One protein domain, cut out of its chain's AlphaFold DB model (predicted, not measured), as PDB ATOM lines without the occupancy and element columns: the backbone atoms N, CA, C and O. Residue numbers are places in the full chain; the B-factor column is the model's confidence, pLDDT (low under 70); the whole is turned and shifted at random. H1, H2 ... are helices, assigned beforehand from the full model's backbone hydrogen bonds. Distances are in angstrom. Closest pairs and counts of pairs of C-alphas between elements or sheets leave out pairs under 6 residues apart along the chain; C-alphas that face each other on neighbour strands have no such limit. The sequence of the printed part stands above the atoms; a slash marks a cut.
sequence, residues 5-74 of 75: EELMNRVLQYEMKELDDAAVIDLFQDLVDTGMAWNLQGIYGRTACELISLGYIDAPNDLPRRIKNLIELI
ATOM      1  N   GLU A   5      10.173  29.830  21.792       96.56
ATOM      2  CA  GLU A   5      11.026  29.060  22.707       96.56
ATOM      3  C   GLU A   5      11.653  29.953  23.788       96.56
ATOM      4  O   GLU A   5      11.562  29.643  24.976       96.56
ATOM      5  N   GLU A   6      12.213  31.104  23.401       97.44
ATOM      6  CA  GLU A   6      12.767  32.083  24.346       97.44
ATOM      7  C   GLU A   6      11.703  32.601  25.325       97.44
ATOM      8  O   GLU A   6      11.976  32.726  26.521       97.44
ATOM      9  N   LEU A   7      10.480  32.855  24.846       96.50
ATOM     10  CA  LEU A   7       9.364  33.260  25.706       96.50
ATOM     11  C   LEU A   7       8.968  32.173  26.694       96.50
ATOM     12  O   LEU A   7       8.812  32.460  27.878       96.50
ATOM     13  N   MET A   8       8.842  30.929  26.236       97.38
ATOM     14  CA  MET A   8       8.495  29.816  27.116       97.38
ATOM     15  C   MET A   8       9.559  29.595  28.193       97.38
ATOM     16  O   MET A   8       9.211  29.364  29.349       97.38
ATOM     17  N   ASN A   9      10.843  29.746  27.859       98.19
ATOM     18  CA  ASN A   9      11.924  29.662  28.843       98.19
ATOM     19  C   ASN A   9      11.828  30.763  29.911       98.19
ATOM     20  O   ASN A   9      12.015  30.488  31.095       98.19
ATOM     21  N   ARG A  10      11.487  31.998  29.525       98.25
ATOM     22  CA  ARG A  10      11.286  33.106  30.478       98.25
ATOM     23  C   ARG A  10      10.024  32.929  31.321       98.25
ATOM     24  O   ARG A  10      10.043  33.240  32.506       98.25
ATOM     25  N   VAL A  11       8.956  32.376  30.746       98.12
ATOM     26  CA  VAL A  11       7.742  31.982  31.481       98.12
ATOM     27  C   VAL A  11       8.070  30.952  32.566       98.12
ATOM     28  O   VAL A  11       7.622  31.098  33.700       98.12
ATOM     29  N   LEU A  12       8.902  29.951  32.264       98.25
ATOM     30  CA  LEU A  12       9.358  28.983  33.266       98.25
ATOM     31  C   LEU A  12      10.159  29.656  34.393       98.25
ATOM     32  O   LEU A  12       9.882  29.405  35.564       98.25
ATOM     33  N   GLN A  13      11.092  30.553  34.060       98.56
ATOM     34  CA  GLN A  13      11.865  31.314  35.056       98.56
ATOM     35  C   GLN A  13      10.967  32.203  35.933       98.56
ATOM     36  O   GLN A  13      11.184  32.308  37.141       98.56
ATOM     37  N   TYR A  14       9.926  32.810  35.354       98.19
ATOM     38  CA  TYR A  14       8.927  33.583  36.094       98.19
ATOM     39  C   TYR A  14       8.183  32.722  37.125       98.19
ATOM     40  O   TYR A  14       8.109  33.091  38.297       98.19
ATOM     41  N   GLU A  15       7.693  31.548  36.719       97.56
ATOM     42  CA  GLU A  15       7.008  30.594  37.609       97.56
ATOM     43  C   GLU A  15       7.929  30.084  38.729       97.56
ATOM     44  O   GLU A  15       7.495  29.848  39.859       97.56
ATOM     45  N   MET A  16       9.226  29.968  38.437       98.12
ATOM     46  CA  MET A  16      10.258  29.603  39.410       98.12
ATOM     47  C   MET A  16      10.714  30.776  40.293       98.12
ATOM     48  O   MET A  16      11.498  30.561  41.217       98.12
ATOM     49  N   LYS A  17      10.189  31.993  40.075       97.19
ATOM     50  CA  LYS A  17      10.576  33.237  40.769       97.19
ATOM     51  C   LYS A  17      12.064  33.572  40.630       97.19
ATOM     52  O   LYS A  17      12.685  34.070  41.566       97.19
ATOM     53  N   GLU A  18      12.624  33.285  39.462       98.44
ATOM     54  CA  GLU A  18      14.029  33.547  39.130       98.44
ATOM     55  C   GLU A  18      14.230  34.884  38.403       98.44
ATOM     56  O   GLU A  18      15.361  35.348  38.276       98.44
ATOM     57  N   LEU A  19      13.145  35.514  37.938       98.06
ATOM     58  CA  LEU A  19      13.188  36.832  37.308       98.06
ATOM     59  C   LEU A  19      13.144  37.953  38.349       98.06
ATOM     60  O   LEU A  19      12.404  37.874  39.330       98.06
ATOM     61  N   ASP A  20      13.900  39.017  38.087       98.25
ATOM     62  CA  ASP A  20      13.752  40.291  38.787       98.25
ATOM     63  C   ASP A  20      12.601  41.128  38.200       98.25
ATOM     64  O   ASP A  20      12.038  40.807  37.151       98.25
ATOM     65  N   ASP A  21      12.242  42.215  38.884       97.69
ATOM     66  CA  ASP A  21      11.094  43.049  38.510       97.69
ATOM     67  C   ASP A  21      11.203  43.607  37.081       97.69
ATOM     68  O   ASP A  21      10.204  43.676  36.364       97.69
ATOM     69  N   ALA A  22      12.411  43.971  36.641       98.06
ATOM     70  CA  ALA A  22      12.636  44.483  35.292       98.06
ATOM     71  C   ALA A  22      12.397  43.391  34.237       98.06
ATOM     72  O   ALA A  22      11.660  43.608  33.275       98.06
ATOM     73  N   ALA A  23      12.939  42.191  34.454       98.19
ATOM     74  CA  ALA A  23      12.738  41.055  33.563       98.19
ATOM     75  C   ALA A  23      11.277  40.577  33.539       98.19
ATOM     76  O   ALA A  23      10.810  40.089  32.503       98.19
ATOM     77  N   VAL A  24      10.547  40.731  34.651       98.31
ATOM     78  CA  VAL A  24       9.097  40.502  34.708       98.31
ATOM     79  C   VAL A  24       8.367  41.499  33.812       98.31
ATOM     80  O   VAL A  24       7.580  41.072  32.970       98.31
ATOM     81  N   ILE A  25       8.644  42.799  33.933       98.50
ATOM     82  CA  ILE A  25       8.024  43.834  33.089       98.50
ATOM     83  C   ILE A  25       8.273  43.534  31.605       98.50
ATOM     84  O   ILE A  25       7.317  43.452  30.831       98.50
ATOM     85  N   ASP A  26       9.523  43.260  31.227       98.12
ATOM     86  CA  ASP A  26       9.886  42.936  29.844       98.12
ATOM     87  C   ASP A  26       9.189  41.662  29.346       98.12
ATOM     88  O   ASP A  26       8.785  41.573  28.185       98.12
ATOM     89  N   LEU A  27       9.040  40.646  30.206       98.38
ATOM     90  CA  LEU A  27       8.329  39.417  29.845       98.38
ATOM     91  C   LEU A  27       6.864  39.719  29.557       98.38
ATOM     92  O   LEU A  27       6.335  39.280  28.538       98.38
ATOM     93  N   PHE A  28       6.205  40.464  30.439       98.19
ATOM     94  CA  PHE A  28       4.790  40.760  30.277       98.19
ATOM     95  C   PHE A  28       4.517  41.676  29.081       98.19
ATOM     96  O   PHE A  28       3.508  41.458  28.410       98.19
ATOM     97  N   GLN A  29       5.420  42.604  28.749       97.75
ATOM     98  CA  GLN A  29       5.324  43.378  27.509       97.75
ATOM     99  C   GLN A  29       5.361  42.458  26.279       97.75
ATOM    100  O   GLN A  29       4.439  42.481  25.462       97.75
ATOM    101  N   ASP A  30       6.352  41.563  26.185       96.69
ATOM    102  CA  ASP A  30       6.448  40.639  25.049       96.69
ATOM    103  C   ASP A  30       5.246  39.671  24.971       96.69
ATOM    104  O   ASP A  30       4.764  39.339  23.880       96.69
ATOM    105  N   LEU A  31       4.727  39.205  26.116       96.62
ATOM    106  CA  LEU A  31       3.534  38.351  26.168       96.62
ATOM    107  C   LEU A  31       2.276  39.088  25.689       96.62
ATOM    108  O   LEU A  31       1.408  38.466  25.067       96.62
ATOM    109  N   VAL A  32       2.154  40.386  25.973       96.12
ATOM    110  CA  VAL A  32       1.053  41.227  25.484       96.12
ATOM    111  C   VAL A  32       1.186  41.466  23.981       96.12
ATOM    112  O   VAL A  32       0.213  41.249  23.252       96.12
ATOM    113  N   ASP A  33       2.381  41.818  23.506       93.62
ATOM    114  CA  ASP A  33       2.646  42.126  22.095       93.62
ATOM    115  C   ASP A  33       2.443  40.917  21.177       93.62
ATOM    116  O   ASP A  33       1.941  41.038  20.058       93.62
ATOM    117  N   THR A  34       2.785  39.723  21.662       92.25
ATOM    118  CA  THR A  34       2.567  38.454  20.946       92.25
ATOM    119  C   THR A  34       1.151  37.903  21.132       92.25
ATOM    120  O   THR A  34       0.760  36.939  20.470       92.25
ATOM    121  N   GLY A  35       0.372  38.484  22.047       92.19
ATOM    122  CA  GLY A  35      -0.938  37.992  22.462       92.19
ATOM    123  C   GLY A  35      -0.899  36.707  23.299       92.19
ATOM    124  O   GLY A  35      -1.958  36.167  23.625       92.19
ATOM    125  N   MET A  36       0.279  36.194  23.668       94.94
ATOM    126  CA  MET A  36       0.414  34.984  24.489       94.94
ATOM    127  C   MET A  36      -0.153  35.166  25.905       94.94
ATOM    128  O   MET A  36      -0.704  34.207  26.449       94.94
ATOM    129  N   ALA A  37      -0.139  36.384  26.463       96.69
ATOM    130  CA  ALA A  37      -0.743  36.698  27.767       96.69
ATOM    131  C   ALA A  37      -2.225  36.277  27.867       96.69
ATOM    132  O   ALA A  37      -2.710  35.939  28.947       96.69
ATOM    133  N   TRP A  38      -2.932  36.256  26.731       95.06
ATOM    134  CA  TRP A  38      -4.361  35.931  26.629       95.06
ATOM    135  C   TRP A  38      -4.635  34.464  26.273       95.06
ATOM    136  O   TRP A  38      -5.787  34.041  26.283       95.06
ATOM    137  N   ASN A  39      -3.589  33.703  25.944       94.31
ATOM    138  CA  ASN A  39      -3.666  32.283  25.592       94.31
ATOM    139  C   ASN A  39      -3.099  31.370  26.693       94.31
ATOM    140  O   ASN A  39      -3.390  30.175  26.713       94.31
ATOM    141  N   LEU A  40      -2.291  31.921  27.604       94.50
ATOM    142  CA  LEU A  40      -1.788  31.231  28.790       94.50
ATOM    143  C   LEU A  40      -2.852  31.149  29.900       94.50
ATOM    144  O   LEU A  40      -3.960  31.679  29.787       94.50
ATOM    145  N   GLN A  41      -2.513  30.462  30.997       94.94
ATOM    146  CA  GLN A  41      -3.375  30.374  32.177       94.94
ATOM    147  C   GLN A  41      -3.817  31.767  32.649       94.94
ATOM    148  O   GLN A  41      -3.062  32.733  32.583       94.94
ATOM    149  N   GLY A  42      -5.033  31.875  33.192       95.25
ATOM    150  CA  GLY A  42      -5.667  33.178  33.443       95.25
ATOM    151  C   GLY A  42      -4.921  34.127  34.393       95.25
ATOM    152  O   GLY A  42      -5.285  35.297  34.464       95.25
ATOM    153  N   ILE A  43      -3.903  33.659  35.126       96.38
ATOM    154  CA  ILE A  43      -3.031  34.538  35.915       96.38
ATOM    155  C   ILE A  43      -2.252  35.510  35.025       96.38
ATOM    156  O   ILE A  43      -2.224  36.692  35.336       96.38
ATOM    157  N   TYR A  44      -1.741  35.059  33.877       98.25
ATOM    158  CA  TYR A  44      -0.945  35.887  32.969       98.25
ATOM    159  C   TYR A  44      -1.742  37.076  32.442       98.25
ATOM    160  O   TYR A  44      -1.271  38.208  32.487       98.25
ATOM    161  N   GLY A  45      -2.989  36.838  32.031       97.62
ATOM    162  CA  GLY A  45      -3.872  37.915  31.597       97.62
ATOM    163  C   GLY A  45      -4.196  38.907  32.720       97.62
ATOM    164  O   GLY A  45      -4.199  40.112  32.490       97.62
ATOM    165  N   ARG A  46      -4.429  38.434  33.953       98.44
ATOM    166  CA  ARG A  46      -4.692  39.331  35.095       98.44
ATOM    167  C   ARG A  46      -3.473  40.174  35.454       98.44
ATOM    168  O   ARG A  46      -3.625  41.378  35.628       98.44
ATOM    169  N   THR A  47      -2.293  39.563  35.508       98.25
ATOM    170  CA  THR A  47      -1.040  40.272  35.784       98.25
ATOM    171  C   THR A  47      -0.732  41.287  34.686       98.25
ATOM    172  O   THR A  47      -0.413  42.429  34.992       98.25
ATOM    173  N   ALA A  48      -0.918  40.930  33.410       98.25
ATOM    174  CA  ALA A  48      -0.782  41.877  32.305       98.25
ATOM    175  C   ALA A  48      -1.735  43.075  32.466       98.25
ATOM    176  O   ALA A  48      -1.306  44.219  32.361       98.25
ATOM    177  N   CYS A  49      -3.013  42.836  32.787       97.94
ATOM    178  CA  CYS A  49      -3.976  43.913  33.041       97.94
ATOM    179  C   CYS A  49      -3.566  44.819  34.210       97.94
ATOM    180  O   CYS A  49      -3.748  46.035  34.128       97.94
ATOM    181  N   GLU A  50      -3.033  44.251  35.291       98.44
ATOM    182  CA  GLU A  50      -2.540  45.014  36.440       98.44
ATOM    183  C   GLU A  50      -1.342  45.891  36.052       98.44
ATOM    184  O   GLU A  50      -1.366  47.095  36.298       98.44
ATOM    185  N   LEU A  51      -0.350  45.328  35.356       98.31
ATOM    186  CA  LEU A  51       0.833  46.062  34.894       98.31
ATOM    187  C   LEU A  51       0.482  47.179  33.900       98.31
ATOM    188  O   LEU A  51       1.032  48.276  34.006       98.31
ATOM    189  N   ILE A  52      -0.472  46.943  32.993       97.81
ATOM    190  CA  ILE A  52      -1.013  47.976  32.091       97.81
ATOM    191  C   ILE A  52      -1.699  49.081  32.903       97.81
ATOM    192  O   ILE A  52      -1.479  50.265  32.659       97.81
ATOM    193  N   SER A  53      -2.518  48.711  33.891       97.75
ATOM    194  CA  SER A  53      -3.260  49.681  34.713       97.75
ATOM    195  C   SER A  53      -2.337  50.562  35.559       97.75
ATOM    196  O   SER A  53      -2.663  51.717  35.825       97.75
ATOM    197  N   LEU A  54      -1.191  50.021  35.970       98.00
ATOM    198  CA  LEU A  54      -0.152  50.735  36.709       98.00
ATOM    199  C   LEU A  54       0.798  51.533  35.798       98.00
ATOM    200  O   LEU A  54       1.580  52.336  36.303       98.00
ATOM    201  N   GLY A  55       0.722  51.350  34.475       97.56
ATOM    202  CA  GLY A  55       1.565  52.042  33.498       97.56
ATOM    203  C   GLY A  55       2.987  51.490  33.383       97.56
ATOM    204  O   GLY A  55       3.876  52.211  32.938       97.56
ATOM    205  N   TYR A  56       3.218  50.238  33.796       98.12
ATOM    206  CA  TYR A  56       4.521  49.578  33.651       98.12
ATOM    207  C   TYR A  56       4.749  49.000  32.252       98.12
ATOM    208  O   TYR A  56       5.896  48.886  31.834       98.12
ATOM    209  N   ILE A  57       3.675  48.633  31.547       97.94
ATOM    210  CA  ILE A  57       3.703  48.108  30.175       97.94
ATOM    211  C   ILE A  57       2.563  48.720  29.354       97.94
ATOM    212  O   ILE A  57       1.573  49.205  29.913       97.94
ATOM    213  N   ASP A  58       2.679  48.653  28.033       96.69
ATOM    214  CA  ASP A  58       1.676  49.160  27.106       96.69
ATOM    215  C   ASP A  58       0.566  48.134  26.826       96.69
ATOM    216  O   ASP A  58       0.757  46.916  26.852       96.69
ATOM    217  N   ALA A  59      -0.632  48.636  26.521       93.94
ATOM    218  CA  ALA A  59      -1.735  47.807  26.046       93.94
ATOM    219  C   ALA A  59      -1.430  47.215  24.651       93.94
ATOM    220  O   ALA A  59      -0.691  47.830  23.878       93.94
ATOM    221  N   PRO A  60      -2.040  46.069  24.270       87.50
ATOM    222  CA  PRO A  60      -1.734  45.426  22.998       87.50
ATOM    223  C   PRO A  60      -1.960  46.368  21.814       87.50
ATOM    224  O   PRO A  60      -3.046  46.938  21.649       87.50
ATOM    225  N   ASN A  61      -0.963  46.471  20.933       75.19
ATOM    226  CA  ASN A  61      -1.099  47.215  19.686       75.19
ATOM    227  C   ASN A  61      -1.886  46.397  18.644       75.19
ATOM    228  O   ASN A  61      -1.334  45.833  17.700       75.19
ATOM    229  N   ASP A  62      -3.207  46.324  18.814       72.19
ATOM    230  CA  ASP A  62      -4.110  45.547  17.949       72.19
ATOM    231  C   ASP A  62      -4.463  46.274  16.631       72.19
ATOM    232  O   ASP A  62      -5.297  45.809  15.857       72.19
ATOM    233  N   LEU A  63      -3.854  47.431  16.330       72.00
ATOM    234  CA  LEU A  63      -4.172  48.206  15.119       72.00
ATOM    235  C   LEU A  63      -4.075  47.383  13.817       72.00
ATOM    236  O   LEU A  63      -5.035  47.413  13.043       72.00
ATOM    237  N   PRO A  64      -3.005  46.602  13.555       73.75
ATOM    238  CA  PRO A  64      -2.884  45.853  12.300       73.75
ATOM    239  C   PRO A  64      -3.956  44.768  12.137       73.75
ATOM    240  O   PRO A  64      -4.513  44.588  11.053       73.75
ATOM    241  N   ARG A  65      -4.287  44.064  13.223       71.75
ATOM    242  CA  ARG A  65      -5.305  43.008  13.224       71.75
ATOM    243  C   ARG A  65      -6.716  43.587  13.149       71.75
ATOM    244  O   ARG A  65      -7.539  43.046  12.415       71.75
ATOM    245  N   ARG A  66      -6.982  44.738  13.775       74.88
ATOM    246  CA  ARG A  66      -8.238  45.487  13.588       74.88
ATOM    247  C   ARG A  66      -8.430  45.924  12.136       74.88
ATOM    248  O   ARG A  66      -9.525  45.754  11.613       74.88
ATOM    249  N   ILE A  67      -7.382  46.420  11.468       82.50
ATOM    250  CA  ILE A  67      -7.441  46.789  10.041       82.50
ATOM    251  C   ILE A  67      -7.726  45.560   9.172       82.50
ATOM    252  O   ILE A  67      -8.608  45.612   8.318       82.50
ATOM    253  N   LYS A  68      -7.026  44.444   9.410       79.06
ATOM    254  CA  LYS A  68      -7.259  43.194   8.675       79.06
ATOM    255  C   LYS A  68      -8.708  42.708   8.819       79.06
ATOM    256  O   LYS A  68      -9.360  42.462   7.810       79.06
ATOM    257  N   ASN A  69      -9.224  42.651  10.048       80.50
ATOM    258  CA  ASN A  69     -10.602  42.232  10.315       80.50
ATOM    259  C   ASN A  69     -11.625  43.164   9.643       80.50
ATOM    260  O   ASN A  69     -12.639  42.699   9.135       80.50
ATOM    261  N   LEU A  70     -11.363  44.476   9.619       84.94
ATOM    262  CA  LEU A  70     -12.225  45.444   8.936       84.94
ATOM    263  C   LEU A  70     -12.283  45.201   7.423       84.94
ATOM    264  O   LEU A  70     -13.367  45.283   6.859       84.94
ATOM    265  N   ILE A  71     -11.153  44.881   6.782       91.31
ATOM    266  CA  ILE A  71     -11.094  44.570   5.343       91.31
ATOM    267  C   ILE A  71     -11.863  43.277   5.025       91.31
ATOM    268  O   ILE A  71     -12.603  43.232   4.043       91.31
ATOM    269  N   GLU A  72     -11.731  42.246   5.863       87.75
ATOM    270  CA  GLU A  72     -12.457  40.975   5.704       87.75
ATOM    271  C   GLU A  72     -13.978  41.132   5.865       87.75
ATOM    272  O   GLU A  72     -14.735  40.402   5.237       87.75
ATOM    273  N   LEU A  73     -14.441  42.096   6.668       83.19
ATOM    274  CA  LEU A  73     -15.870  42.371   6.867       83.19
ATOM    275  C   LEU A  73     -16.539  43.122   5.702       83.19
ATOM    276  O   LEU A  73     -17.767  43.145   5.632       83.19
ATOM    277  N   ILE A  74     -15.756  43.774   4.840       87.62
ATOM    278  CA  ILE A  74     -16.253  44.599   3.722       87.62
ATOM    279  C   ILE A  74     -15.965  43.994   2.339       87.62
ATOM    280  O   ILE A  74     -16.263  44.639   1.333       87.62
TER     281      ILE A  74
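Overview. This is residues 5 to 74 of the 75 residues of an uncharacterized protein of marine sediment metagenome (UniProt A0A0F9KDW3). Three helices, H1, H2 and H3, make a small compact body, and a fourth, H4, sticks out from it as an arm with residues 63 to 74. In the body H2 is in the middle, with H1 packed on it at a steep angle and H3 crossing it nearly at right angles. The printed part has 70 residues with four named helices in the order H1, H2, H3, H4, no named strand, and the class all helix. With its arm it is elongated, spanning 48 by 27 by 18 A, and only just loose, close to compact, with a radius of gyration of the C-alphas of 13.7 A.

Arrangement. Start at H1, residues 5 to 15, and go on to H2, residues 21 to 33. They touch, and their closest C-alphas, those of Arg 10 and Leu 27, are 7.0 A apart. They run opposite ways at a steep tilt of 48 degrees. Next look at H3, residues 42 to 54, which touches H2; the closest C-alphas, those of Phe 28 and Ala 48, are 6.0 A apart. Their lines are about perpendicular, at 73 degrees. H1 and H3 are apart. H4, residues 63 to 73, is apart from H1, H2 and H3. In H1, H2, H3 and H4 every O i to N i+4 pair is within hydrogen-bond range.

Along the chain. Find C-alpha 5 at (11.026, 29.060, 22.707); from there H1 runs 15.5 A to C-alpha 15. H2 runs 18.5 A from C-alpha 21 to C-alpha 33. Find C-alpha 42 at (-5.667, 33.178, 33.443), where H3 begins its 18.7 A to C-alpha 54. H4 runs 15.5 A from C-alpha 63 to C-alpha 73 at (-15.870, 42.371, 6.867).

Size, cuts and confidence. The two C-alphas farthest apart, those of Glu 18 and Ile 74, are 47.9 A apart. The printed part has no cut. The link from H1 to H2 is tight, and those from H2 to H3 and from H3 to H4 are short. The mean pLDDT of the printed part is 93.5, that of H4 is 80, and no printed residue is under 70.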